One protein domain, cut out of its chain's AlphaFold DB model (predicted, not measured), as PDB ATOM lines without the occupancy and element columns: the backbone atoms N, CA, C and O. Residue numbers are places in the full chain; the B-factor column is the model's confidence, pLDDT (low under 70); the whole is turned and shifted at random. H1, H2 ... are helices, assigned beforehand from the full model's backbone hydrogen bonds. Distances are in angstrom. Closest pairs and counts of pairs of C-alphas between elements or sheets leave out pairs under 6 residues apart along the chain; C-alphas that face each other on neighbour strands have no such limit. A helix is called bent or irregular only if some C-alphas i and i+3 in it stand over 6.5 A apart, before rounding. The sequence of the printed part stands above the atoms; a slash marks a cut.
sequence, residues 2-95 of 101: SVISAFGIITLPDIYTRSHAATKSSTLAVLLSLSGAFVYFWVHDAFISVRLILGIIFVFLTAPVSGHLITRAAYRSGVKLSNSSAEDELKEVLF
ATOM      1  N   SER A   2      52.639  30.180   3.178       70.31
ATOM      2  CA  SER A   2      53.366  30.893   2.102       70.31
ATOM      3  C   SER A   2      53.844  30.015   0.934       70.31
ATOM      4  O   SER A   2      53.838  30.466  -0.205       70.31
ATOM      5  N   VAL A   3      54.186  28.745   1.180       72.88
ATOM      6  CA  VAL A   3      54.587  27.801   0.114       72.88
ATOM      7  C   VAL A   3      53.409  27.456  -0.808       72.88
ATOM      8  O   VAL A   3      53.569  27.400  -2.022       72.88
ATOM      9  N   ILE A   4      52.204  27.311  -0.248       73.69
ATOM     10  CA  ILE A   4      50.972  27.044  -1.009       73.69
ATOM     11  C   ILE A   4      50.585  28.278  -1.832       73.69
ATOM     12  O   ILE A   4      50.191  28.147  -2.986       73.69
ATOM     13  N   SER A   5      50.769  29.481  -1.278       71.44
ATOM     14  CA  SER A   5      50.612  30.741  -2.014       71.44
ATOM     15  C   SER A   5      51.555  30.827  -3.217       71.44
ATOM     16  O   SER A   5      51.121  31.180  -4.310       71.44
ATOM     17  N   ALA A   6      52.840  30.505  -3.028       72.94
ATOM     18  CA  ALA A   6      53.830  30.514  -4.103       72.94
ATOM     19  C   ALA A   6      53.490  29.478  -5.186       72.94
ATOM     20  O   ALA A   6      53.562  29.772  -6.376       72.94
ATOM     21  N   PHE A   7      53.031  28.295  -4.778       77.19
ATOM     22  CA  PHE A   7      52.593  27.256  -5.702       77.19
ATOM     23  C   PHE A   7      51.327  27.651  -6.480       77.19
ATOM     24  O   PHE A   7      51.254  27.451  -7.693       77.19
ATOM     25  N   GLY A   8      50.351  28.283  -5.820       67.38
ATOM     26  CA  GLY A   8      49.151  28.824  -6.463       67.38
ATOM     27  C   GLY A   8      49.475  29.928  -7.474       67.38
ATOM     28  O   GLY A   8      48.903  29.979  -8.560       67.38
ATOM     29  N   ILE A   9      50.470  30.765  -7.187       73.75
ATOM     30  CA  ILE A   9      50.923  31.783  -8.141       73.75
ATOM     31  C   ILE A   9      51.521  31.174  -9.412       73.75
ATOM     32  O   ILE A   9      51.424  31.788 -10.465       73.75
ATOM     33  N   ILE A  10      52.118  29.983  -9.341       76.06
ATOM     34  CA  ILE A  10      52.713  29.317 -10.507       76.06
ATOM     35  C   ILE A  10      51.642  28.567 -11.306       76.06
ATOM     36  O   ILE A  10      51.647  28.617 -12.534       76.06
ATOM     37  N   THR A  11      50.704  27.916 -10.619       77.25
ATOM     38  CA  THR A  11      49.752  26.972 -11.229       77.25
ATOM     39  C   THR A  11      48.474  27.604 -11.775       77.25
ATOM     40  O   THR A  11      47.894  27.047 -12.705       77.25
ATOM     41  N   LEU A  12      48.017  28.744 -11.243       77.94
ATOM     42  CA  LEU A  12      46.754  29.331 -11.697       77.94
ATOM     43  C   LEU A  12      46.883  30.030 -13.069       77.94
ATOM     44  O   LEU A  12      47.909  30.660 -13.334       77.94
ATOM     45  N   PRO A  13      45.851  29.941 -13.933       73.56
ATOM     46  CA  PRO A  13      45.924  30.348 -15.341       73.56
ATOM     47  C   PRO A  13      45.759  31.855 -15.588       73.56
ATOM     48  O   PRO A  13      46.062  32.317 -16.682       73.56
ATOM     49  N   ASP A  14      45.272  32.621 -14.606       77.81
ATOM     50  CA  ASP A  14      44.916  34.036 -14.777       77.81
ATOM     51  C   ASP A  14      45.546  34.926 -13.699       77.81
ATOM     52  O   ASP A  14      45.703  34.509 -12.552       77.81
ATOM     53  N   ILE A  15      45.840  36.182 -14.034       75.94
ATOM     54  CA  ILE A  15      46.357  37.192 -13.110       75.94
ATOM     55  C   ILE A  15      45.372  37.455 -11.958       75.94
ATOM     56  O   ILE A  15      45.801  37.628 -10.816       75.94
ATOM     57  N   TYR A  16      44.058  37.428 -12.218       80.06
ATOM     58  CA  TYR A  16      43.031  37.675 -11.198       80.06
ATOM     59  C   TYR A  16      42.941  36.516 -10.208       80.06
ATOM     60  O   TYR A  16      42.916  36.718  -8.993       80.06
ATOM     61  N   THR A  17      42.968  35.285 -10.721       78.06
ATOM     62  CA  THR A  17      42.909  34.083  -9.887       78.06
ATOM     63  C   THR A  17      44.220  33.870  -9.122       78.06
ATOM     64  O   THR A  17      44.184  33.567  -7.929       78.06
ATOM     65  N   ARG A  18      45.377  34.155  -9.738       82.19
ATOM     66  CA  ARG A  18      46.687  34.218  -9.062       82.19
ATOM     67  C   ARG A  18      46.714  35.272  -7.957       82.19
ATOM     68  O   ARG A  18      47.143  34.967  -6.847       82.19
ATOM     69  N   SER A  19      46.228  36.486  -8.226       80.38
ATOM     70  CA  SER A  19      46.167  37.572  -7.237       80.38
ATOM     71  C   SER A  19      45.253  37.217  -6.061       80.38
ATOM     72  O   SER A  19      45.611  37.434  -4.902       80.38
ATOM     73  N   HIS A  20      44.113  36.578  -6.327       79.38
ATOM     74  CA  HIS A  20      43.226  36.085  -5.279       79.38
ATOM     75  C   HIS A  20      43.897  34.983  -4.438       79.38
ATOM     76  O   HIS A  20      43.827  35.027  -3.204       79.38
ATOM     77  N   ALA A  21      44.519  33.981  -5.067       78.75
ATOM     78  CA  ALA A  21      45.204  32.899  -4.358       78.75
ATOM     79  C   ALA A  21      46.351  33.442  -3.489       78.75
ATOM     80  O   ALA A  21      46.464  33.091  -2.312       78.75
ATOM     81  N   ALA A  22      47.140  34.364  -4.044       79.81
ATOM     82  CA  ALA A  22      48.257  34.990  -3.356       79.81
ATOM     83  C   ALA A  22      47.801  35.857  -2.180       79.81
ATOM     84  O   ALA A  22      48.300  35.704  -1.066       79.81
ATOM     85  N   THR A  23      46.822  36.737  -2.392       80.50
ATOM     86  CA  THR A  23      46.382  37.704  -1.377       80.50
ATOM     87  C   THR A  23      45.723  37.006  -0.189       80.50
ATOM     88  O   THR A  23      46.095  37.278   0.951       80.50
ATOM     89  N   LYS A  24      44.802  36.053  -0.415       78.50
ATOM     90  CA  LYS A  24      44.135  35.333   0.690       78.50
ATOM     91  C   LYS A  24      45.093  34.429   1.469       78.50
ATOM     92  O   LYS A  24      45.004  34.354   2.690       78.50
ATOM     93  N   SER A  25      46.010  33.745   0.782       81.75
ATOM     94  CA  SER A  25      46.927  32.810   1.440       81.75
ATOM     95  C   SER A  25      48.038  33.531   2.213       81.75
ATOM     96  O   SER A  25      48.354  33.147   3.342       81.75
ATOM     97  N   SER A  26      48.606  34.599   1.644       79.44
ATOM     98  CA  SER A  26      49.687  35.365   2.279       79.44
ATOM     99  C   SER A  26      49.216  36.158   3.498       79.44
ATOM    100  O   SER A  26      49.875  36.115   4.534       79.44
ATOM    101  N   THR A  27      48.056  36.817   3.423       83.56
ATOM    102  CA  THR A  27      47.494  37.560   4.565       83.56
ATOM    103  C   THR A  27      47.224  36.658   5.753       83.56
ATOM    104  O   THR A  27      47.685  36.949   6.853       83.56
ATOM    105  N   LEU A  28      46.550  35.529   5.528       84.19
ATOM    106  CA  LEU A  28      46.267  34.568   6.587       84.19
ATOM    107  C   LEU A  28      47.561  34.020   7.202       84.19
ATOM    108  O   LEU A  28      47.651  33.899   8.419       84.19
ATOM    109  N   ALA A  29      48.580  33.740   6.381       84.50
ATOM    110  CA  ALA A  29      49.878  33.272   6.862       84.50
ATOM    111  C   ALA A  29      50.533  34.279   7.818       84.50
ATOM    112  O   ALA A  29      50.946  33.906   8.914       84.50
ATOM    113  N   VAL A  30      50.597  35.550   7.413       85.50
ATOM    114  CA  VAL A  30      51.229  36.611   8.208       85.50
ATOM    115  C   VAL A  30      50.441  36.872   9.493       85.50
ATOM    116  O   VAL A  30      51.041  36.968  10.561       85.50
ATOM    117  N   LEU A  31      49.106  36.900   9.428       86.44
ATOM    118  CA  LEU A  31      48.253  37.053  10.610       86.44
ATOM    119  C   LEU A  31      48.439  35.917  11.616       86.44
ATOM    120  O   LEU A  31      48.510  36.180  12.816       86.44
ATOM    121  N   LEU A  32      48.539  34.669  11.147       86.62
ATOM    122  CA  LEU A  32      48.735  33.511  12.019       86.62
ATOM    123  C   LEU A  32      50.115  33.551  12.685       86.62
ATOM    124  O   LEU A  32      50.225  33.295  13.881       86.62
ATOM    125  N   SER A  33      51.158  33.929  11.938       87.56
ATOM    126  CA  SER A  33      52.508  34.094  12.481       87.56
ATOM    127  C   SER A  33      52.589  35.221  13.515       87.56
ATOM    128  O   SER A  33      53.159  35.010  14.583       87.56
ATOM    129  N   LEU A  34      51.998  36.392  13.244       86.25
ATOM    130  CA  LEU A  34      51.991  37.501  14.207       86.25
ATOM    131  C   LEU A  34      51.133  37.182  15.438       86.25
ATOM    132  O   LEU A  34      51.544  37.501  16.550       86.25
ATOM    133  N   SER A  35      49.988  36.520  15.261       86.00
ATOM    134  CA  SER A  35      49.155  36.060  16.382       86.00
ATOM    135  C   SER A  35      49.893  35.034  17.245       86.00
ATOM    136  O   SER A  35      49.865  35.130  18.467       86.00
ATOM    137  N   GLY A  36      50.616  34.092  16.632       86.44
ATOM    138  CA  GLY A  36      51.443  33.123  17.353       86.44
ATOM    139  C   GLY A  36      52.566  33.788  18.154       86.44
ATOM    140  O   GLY A  36      52.755  33.472  19.327       86.44
ATOM    141  N   ALA A  37      53.260  34.761  17.557       86.00
ATOM    142  CA  ALA A  37      54.274  35.549  18.256       86.00
ATOM    143  C   ALA A  37      53.670  36.355  19.419       86.00
ATOM    144  O   ALA A  37      54.243  36.401  20.503       86.00
ATOM    145  N   PHE A  38      52.490  36.946  19.218       82.81
ATOM    146  CA  PHE A  38      51.773  37.674  20.260       82.81
ATOM    147  C   PHE A  38      51.412  36.778  21.451       82.81
ATOM    148  O   PHE A  38      51.677  37.154  22.589       82.81
ATOM    149  N   VAL A  39      50.872  35.580  21.198       85.12
ATOM    150  CA  VAL A  39      50.555  34.606  22.255       85.12
ATOM    151  C   VAL A  39      51.820  34.171  22.997       85.12
ATOM    152  O   VAL A  39      51.802  34.091  24.221       85.12
ATOM    153  N   TYR A  40      52.931  33.946  22.289       85.38
ATOM    154  CA  TYR A  40      54.203  33.578  22.914       85.38
ATOM    155  C   TYR A  40      54.713  34.661  23.880       85.38
ATOM    156  O   TYR A  40      54.978  34.362  25.042       85.38
ATOM    157  N   PHE A  41      54.781  35.922  23.439       82.12
ATOM    158  CA  PHE A  41      55.229  37.033  24.291       82.12
ATOM    159  C   PHE A  41      54.258  37.345  25.435       82.12
ATOM    160  O   PHE A  41      54.689  37.718  26.524       82.12
ATOM    161  N   TRP A  42      52.955  37.152  25.220       80.25
ATOM    162  CA  TRP A  42      51.961  37.295  26.280       80.25
ATOM    163  C   TRP A  42      52.153  36.241  27.373       80.25
ATOM    164  O   TRP A  42      52.135  36.571  28.555       80.25
ATOM    165  N   VAL A  43      52.319  34.971  26.996       82.44
ATOM    166  CA  VAL A  43      52.406  33.856  27.952       82.44
ATOM    167  C   VAL A  43      53.755  33.828  28.671       82.44
ATOM    168  O   VAL A  43      53.793  33.512  29.856       82.44
ATOM    169  N   HIS A  44      54.850  34.148  27.977       78.44
ATOM    170  CA  HIS A  44      56.201  34.010  28.523       78.44
ATOM    171  C   HIS A  44      56.699  35.262  29.264       78.44
ATOM    172  O   HIS A  44      57.314  35.137  30.318       78.44
ATOM    173  N   ASP A  45      56.408  36.461  28.749       76.44
ATOM    174  CA  ASP A  45      56.937  37.729  29.280       76.44
ATOM    175  C   ASP A  45      55.859  38.629  29.911       76.44
ATOM    176  O   ASP A  45      56.172  39.713  30.402       76.44
ATOM    177  N   ALA A  46      54.581  38.217  29.886       75.75
ATOM    178  CA  ALA A  46      53.429  39.028  30.311       75.75
ATOM    179  C   ALA A  46      53.395  40.433  29.668       75.75
ATOM    180  O   ALA A  46      52.793  41.370  30.201       75.75
ATOM    181  N   PHE A  47      54.041  40.590  28.507       79.38
ATOM    182  CA  PHE A  47      54.264  41.877  27.865       79.38
ATOM    183  C   PHE A  47      53.438  42.011  26.587       79.38
ATOM    184  O   PHE A  47      53.619  41.284  25.607       79.38
ATOM    185  N   ILE A  48      52.548  43.003  26.570       78.06
ATOM    186  CA  ILE A  48      51.721  43.318  25.405       78.06
ATOM    187  C   ILE A  48      52.471  44.310  24.517       78.06
ATOM    188  O   ILE A  48      52.514  45.515  24.764       78.06
ATOM    189  N   SER A  49      53.036  43.804  23.425       79.69
ATOM    190  CA  SER A  49      53.711  44.639  22.432       79.69
ATOM    191  C   SER A  49      52.705  45.396  21.556       79.69
ATOM    192  O   SER A  49      52.186  44.854  20.579       79.69
ATOM    193  N   VAL A  50      52.498  46.688  21.827       85.19
ATOM    194  CA  VAL A  50      51.654  47.585  21.001       85.19
ATOM    195  C   VAL A  50      52.093  47.591  19.529       85.19
ATOM    196  O   VAL A  50      51.269  47.637  18.617       85.19
ATOM    197  N   ARG A  51      53.402  47.467  19.280       85.88
ATOM    198  CA  ARG A  51      53.990  47.423  17.934       85.88
ATOM    199  C   ARG A  51      53.553  46.187  17.131       85.88
ATOM    200  O   ARG A  51      53.378  46.295  15.920       85.88
ATOM    201  N   LEU A  52      53.337  45.043  17.794       85.38
ATOM    202  CA  LEU A  52      52.821  43.820  17.162       85.38
ATOM    203  C   LEU A  52      51.358  43.992  16.753       85.38
ATOM    204  O   LEU A  52      51.003  43.673  15.623       85.38
ATOM    205  N   ILE A  53      50.533  44.562  17.635       84.94
ATOM    206  CA  ILE A  53      49.117  44.843  17.353       84.94
ATOM    207  C   ILE A  53      48.986  45.816  16.174       84.94
ATOM    208  O   ILE A  53      48.228  45.551  15.241       84.94
ATOM    209  N   LEU A  54      49.771  46.902  16.168       89.94
ATOM    210  CA  LEU A  54      49.815  47.819  15.026       89.94
ATOM    211  C   LEU A  54      50.238  47.104  13.739       89.94
ATOM    212  O   LEU A  54      49.644  47.350  12.695       89.94
ATOM    213  N   GLY A  55      51.231  46.213  13.805       89.06
ATOM    214  CA  GLY A  55      51.684  45.427  12.657       89.06
ATOM    215  C   GLY A  55      50.586  44.530  12.080       89.06
ATOM    216  O   GLY A  55      50.402  44.502  10.865       89.06
ATOM    217  N   ILE A  56      49.815  43.854  12.939       87.81
ATOM    218  CA  ILE A  56      48.669  43.022  12.534       87.81
ATOM    219  C   ILE A  56      47.643  43.871  11.778       87.81
ATOM    220  O   ILE A  56      47.278  43.531  10.654       87.81
ATOM    221  N   ILE A  57      47.216  44.991  12.369       88.69
ATOM    222  CA  ILE A  57      46.215  45.889  11.773       88.69
ATOM    223  C   ILE A  57      46.731  46.465  10.452       88.69
ATOM    224  O   ILE A  57      46.017  46.476   9.450       88.69
ATOM    225  N   PHE A  58      47.985  46.912  10.433       90.12
ATOM    226  CA  PHE A  58      48.598  47.520   9.261       90.12
ATOM    227  C   PHE A  58      48.678  46.547   8.083       90.12
ATOM    228  O   PHE A  58      48.281  46.895   6.969       90.12
ATOM    229  N   VAL A  59      49.143  45.315   8.311       88.56
ATOM    230  CA  VAL A  59      49.213  44.288   7.262       88.56
ATOM    231  C   VAL A  59      47.814  43.890   6.801       88.56
ATOM    232  O   VAL A  59      47.583  43.766   5.597       88.56
ATOM    233  N   PHE A  60      46.873  43.738   7.737       86.81
ATOM    234  CA  PHE A  60      45.492  43.383   7.424       86.81
ATOM    235  C   PHE A  60      44.811  44.412   6.524       86.81
ATOM    236  O   PHE A  60      44.043  44.037   5.646       86.81
ATOM    237  N   LEU A  61      45.116  45.696   6.711       89.44
ATOM    238  CA  LEU A  61      44.547  46.777   5.915       89.44
ATOM    239  C   LEU A  61      45.277  46.946   4.576       89.44
ATOM    240  O   LEU A  61      44.649  47.096   3.530       89.44
ATOM    241  N   THR A  62      46.607  46.866   4.585       89.31
ATOM    242  CA  THR A  62      47.437  47.111   3.395       89.31
ATOM    243  C   THR A  62      47.291  46.013   2.345       89.31
ATOM    244  O   THR A  62      47.290  46.292   1.144       89.31
ATOM    245  N   ALA A  63      47.155  44.757   2.763       86.81
ATOM    246  CA  ALA A  63      47.106  43.635   1.839       86.81
ATOM    247  C   ALA A  63      45.872  43.601   0.902       86.81
ATOM    248  O   ALA A  63      46.077  43.458  -0.307       86.81
ATOM    249  N   PRO A  64      44.613  43.769   1.364       85.38
ATOM    250  CA  PRO A  64      43.451  43.825   0.473       85.38
ATOM    251  C   PRO A  64      43.460  45.068  -0.420       85.38
ATOM    252  O   PRO A  64      43.115  44.965  -1.597       85.38
ATOM    253  N   VAL A  65      43.917  46.218   0.092       89.19
ATOM    254  CA  VAL A  65      44.065  47.445  -0.709       89.19
ATOM    255  C   VAL A  65      45.059  47.219  -1.850       89.19
ATOM    256  O   VAL A  65      44.755  47.518  -3.003       89.19
ATOM    257  N   SER A  66      46.211  46.613  -1.555       86.56
ATOM    258  CA  SER A  66      47.236  46.313  -2.562       86.56
ATOM    259  C   SER A  66      46.726  45.324  -3.616       86.56
ATOM    260  O   SER A  66      46.866  45.572  -4.812       86.56
ATOM    261  N   GLY A  67      46.071  44.237  -3.193       85.38
ATOM    262  CA  GLY A  67      45.494  43.244  -4.106       85.38
ATOM    263  C   GLY A  67      44.414  43.828  -5.026       85.38
ATOM    264  O   GLY A  67      44.381  43.519  -6.223       85.38
ATOM    265  N   HIS A  68      43.569  44.719  -4.500       86.88
ATOM    266  CA  HIS A  68      42.538  45.412  -5.275       86.88
ATOM    267  C   HIS A  68      43.137  46.378  -6.309       86.88
ATOM    268  O   HIS A  68      42.721  46.395  -7.466       86.88
ATOM    269  N   LEU A  69      44.155  47.154  -5.930       89.44
ATOM    270  CA  LEU A  69      44.826  48.069  -6.857       89.44
ATOM    271  C   LEU A  69      45.529  47.321  -7.994       89.44
ATOM    272  O   LEU A  69      45.427  47.738  -9.146       89.44
ATOM    273  N   ILE A  70      46.182  46.194  -7.691       87.00
ATOM    274  CA  ILE A  70      46.842  45.349  -8.697       87.00
ATOM    275  C   ILE A  70      45.821  44.786  -9.689       87.00
ATOM    276  O   ILE A  70      46.041  44.847 -10.897       87.00
ATOM    277  N   THR A  71      44.686  44.272  -9.206       84.81
ATOM    278  CA  THR A  71      43.629  43.733 -10.082       84.81
ATOM    279  C   THR A  71      42.977  44.822 -10.931       84.81
ATOM    280  O   THR A  71      42.801  44.630 -12.133       84.81
ATOM    281  N   ARG A  72      42.704  46.001 -10.361       85.31
ATOM    282  CA  ARG A  72      42.167  47.150 -11.106       85.31
ATOM    283  C   ARG A  72      43.132  47.652 -12.185       85.31
ATOM    284  O   ARG A  72      42.699  47.979 -13.288       85.31
ATOM    285  N   ALA A  73      44.427  47.715 -11.876       86.94
ATOM    286  CA  ALA A  73      45.456  48.106 -12.834       86.94
ATOM    287  C   ALA A  73      45.605  47.066 -13.954       86.94
ATOM    288  O   ALA A  73      45.644  47.441 -15.121       86.94
ATOM    289  N   ALA A  74      45.619  45.772 -13.621       84.69
ATOM    290  CA  ALA A  74      45.693  44.699 -14.611       84.69
ATOM    291  C   ALA A  74      44.506  44.728 -15.587       84.69
ATOM    292  O   ALA A  74      44.704  44.626 -16.798       84.69
ATOM    293  N   TYR A  75      43.297  44.961 -15.068       84.19
ATOM    294  CA  TYR A  75      42.093  45.082 -15.886       84.19
ATOM    295  C   TYR A  75      42.152  46.286 -16.827       84.19
ATOM    296  O   TYR A  75      41.891  46.171 -18.022       84.19
ATOM    297  N   ARG A  76      42.583  47.448 -16.320       83.06
ATOM    298  CA  ARG A  76      42.729  48.656 -17.144       83.06
ATOM    299  C   ARG A  76      43.821  48.525 -18.210       83.06
ATOM    300  O   ARG A  76      43.693  49.138 -19.265       83.06
ATOM    301  N   SER A  77      44.857  47.731 -17.953       83.38
ATOM    302  CA  SER A  77      45.938  47.444 -18.905       83.38
ATOM    303  C   SER A  77      45.555  46.429 -19.992       83.38
ATOM    304  O   SER A  77      46.398  46.094 -20.820       83.38
ATOM    305  N   GLY A  78      44.313  45.928 -20.009       73.88
ATOM    306  CA  GLY A  78      43.825  45.014 -21.045       73.88
ATOM    307  C   GLY A  78      44.302  43.568 -20.884       73.88
ATOM    308  O   GLY A  78      44.357  42.824 -21.865       73.88
ATOM    309  N   VAL A  79      44.668  43.151 -19.666       79.50
ATOM    310  CA  VAL A  79      45.021  41.751 -19.396       79.50
ATOM    311  C   VAL A  79      43.774  40.885 -19.567       79.50
ATOM    312  O   VAL A  79      42.801  41.037 -18.825       79.50
ATOM    313  N   LYS A  80      43.820  39.977 -20.549       70.38
ATOM    314  CA  LYS A  80      42.731  39.041 -20.844       70.38
ATOM    315  C   LYS A  80      42.414  38.190 -19.617       70.38
ATOM    316  O   LYS A  80      43.324  37.596 -19.039       70.38
ATOM    317  N   LEU A  81      41.130  38.101 -19.276       74.88
ATOM    318  CA  LEU A  81      40.643  37.079 -18.358       74.88
ATOM    319  C   LEU A  81      40.864  35.687 -18.969       74.88
ATOM    320  O   LEU A  81      40.862  35.508 -20.189       74.88
ATOM    321  N   SER A  82      41.045  34.695 -18.106       74.00
ATOM    322  CA  SER A  82      41.077  33.286 -18.487       74.00
ATOM    323  C   SER A  82      39.788  32.886 -19.204       74.00
ATOM    324  O   SER A  82      38.698  33.299 -18.816       74.00
ATOM    325  N   ASN A  83      39.910  31.987 -20.187       64.94
ATOM    326  CA  ASN A  83      38.779  31.389 -20.910       64.94
ATOM    327  C   ASN A  83      37.809  30.607 -20.000       64.94
ATOM    328  O   ASN A  83      36.750  30.189 -20.450       64.94
ATOM    329  N   SER A  84      38.184  30.363 -18.738       68.06
ATOM    330  CA  SER A  84      37.319  29.742 -17.730       68.06
ATOM    331  C   SER A  84      36.373  30.736 -17.043       68.06
ATOM    332  O   SER A  84      35.502  30.303 -16.290       68.06
ATOM    333  N   SER A  85      36.564  32.040 -17.235       66.69
ATOM    334  CA  SER A  85      35.686  33.073 -16.687       66.69
ATOM    335  C   SER A  85      34.457  33.192 -17.583       66.69
ATOM    336  O   SER A  85      34.579  33.566 -18.745       66.69
ATOM    337  N   ALA A  86      33.291  32.819 -17.054       64.44
ATOM    338  CA  ALA A  86      32.065  32.711 -17.842       64.44
ATOM    339  C   ALA A  86      31.542  34.070 -18.332       64.44
ATOM    340  O   ALA A  86      31.034  34.158 -19.446       64.44
ATOM    341  N   GLU A  87      31.674  35.119 -17.515       71.12
ATOM    342  CA  GLU A  87      31.063  36.428 -17.764       71.12
ATOM    343  C   GLU A  87      31.994  37.556 -17.292       71.12
ATOM    344  O   GLU A  87      32.619  37.466 -16.232       71.12
ATOM    345  N   ASP A  88      32.090  38.620 -18.092       78.00
ATOM    346  CA  ASP A  88      32.827  39.848 -17.775       78.00
ATOM    347  C   ASP A  88      31.902  41.057 -17.969       78.00
ATOM    348  O   ASP A  88      31.960  41.768 -18.973       78.00
ATOM    349  N   GLU A  89      31.011  41.276 -16.997       80.12
ATOM    350  CA  GLU A  89      30.084  42.419 -16.985       80.12
ATOM    351  C   GLU A  89      30.823  43.765 -16.910       80.12
ATOM    352  O   GLU A  89      30.344  44.788 -17.403       80.12
ATOM    353  N   LEU A  90      32.025  43.777 -16.319       79.44
ATOM    354  CA  LEU A  90      32.830  44.989 -16.186       79.44
ATOM    355  C   LEU A  90      33.304  45.495 -17.554       79.44
ATOM    356  O   LEU A  90      33.462  46.707 -17.735       79.44
ATOM    357  N   LYS A  91      33.468  44.594 -18.529       76.69
ATOM    358  CA  LYS A  91      33.908  44.942 -19.881       76.69
ATOM    359  C   LYS A  91      32.906  45.856 -20.566       76.69
ATOM    360  O   LYS A  91      33.309  46.826 -21.205       76.69
ATOM    361  N   GLU A  92      31.616  45.592 -20.373       73.19
ATOM    362  CA  GLU A  92      30.538  46.379 -20.972       73.19
ATOM    363  C   GLU A  92      30.511  47.823 -20.458       73.19
ATOM    364  O   GLU A  92      30.230  48.749 -21.215       73.19
ATOM    365  N   VAL A  93      30.848  48.025 -19.181       80.12
ATOM    366  CA  VAL A  93      30.881  49.353 -18.550       80.12
ATOM    367  C   VAL A  93      32.151  50.118 -18.928       80.12
ATOM    368  O   VAL A  93      32.124  51.336 -19.103       80.12
ATOM    369  N   LEU A  94      33.286  49.422 -19.017       75.38
ATOM    370  CA  LEU A  94      34.597  50.052 -19.178       75.38
ATOM    371  C   LEU A  94      35.014  50.264 -20.640       75.38
ATOM    372  O   LEU A  94      35.787  51.186 -20.909       75.38
ATOM    373  N   PHE A  95      34.523  49.420 -21.553       76.94
ATOM    374  CA  PHE A  95      34.845  49.415 -22.982       76.94
ATOM    375  C   PHE A  95      33.569  49.292 -23.846       76.94
ATOM    376  O   PHE A  95      33.396  48.306 -24.565       76.94
TER     377      PHE A  95
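AT A GLANCE: This is residues 2 to 95 of the 101 residues of the protein "Cation:proton antiporter" of Bacillus sp. FJAT-22090 (UniProt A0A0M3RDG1). Two long helices, H2 and H3, lie side by side and run opposite ways as a long helical hairpin that makes the length of a rod, and the short helix H1 folds back along the first part of H2 on the side away from H3. At the end of the rod where H2 begins and H3 ends, residues 77 to 88, with no named element, loop past the hairpin and lead to the small helix H4 near H3. The printed part has 94 residues with four named helices, H1, H2, H3 and H4 in that order along the chain, and no named strand; the class is all helix. The whole is loose, with a radius of gyration of the C-alphas of 17.7 A, and spans 57 by 26 by 18 A.

IN THESE COORDINATES: Find C-alpha 2 at (53.366, 30.893, 2.102); here H1 begins, residues 2 to 11. H2, residues 15 to 45, is the longest helix: look for C-alpha 15 at (46.357, 37.192, -13.110), from where it runs 43.7 A to C-alpha 45 at (56.937, 37.729, 29.280). H3, residues 50 to 76, runs back over 39.2 A. It is neither bent nor irregular, but only just: C-alphas 61 and 64 are 6.3 A apart. H4, residues 89 to 94, ends with C-alpha 94 at (34.597, 50.052, -19.178).

HOW THE PARTS SIT: Begin with H1, which touches H2; the closest C-alphas are those of Ile 9 and Arg 18, 5.0 A apart. The two form a helical hairpin, opposite ways at a shallow tilt of 5 degrees, and H2 touches H1 with residues 18 to 29 alone. Go on to H2 and H3, a second helical hairpin: they touch, with the C-alphas of Tyr 16 and Thr 71 closest at 6.2 A. Their lines stand at a shallow tilt of 2 degrees, opposite ways. H3 and H4 are near each other, their closest C-alphas 8.5 A apart. H1 is apart from H3 and H4, and H2 is apart from H4. In H1 and H2 every backbone O i to N i+4 pair is within hydrogen-bond range; in H3 21 of 23 are, and in H4 1 of 2.

THE WHOLE: The two C-alphas farthest apart are those of Asp 45 and Phe 95, at 57.9 A. The printed part, residues 2 to 95, has no cut. The links from H1 to H2 and from H2 to H3 are tight, with 3 and 4 residues, while the link from H3 to H4 is long, with 12. The mean pLDDT of the printed part is 80.7; look for values under 70 at residue 8 and residues 83 to 86.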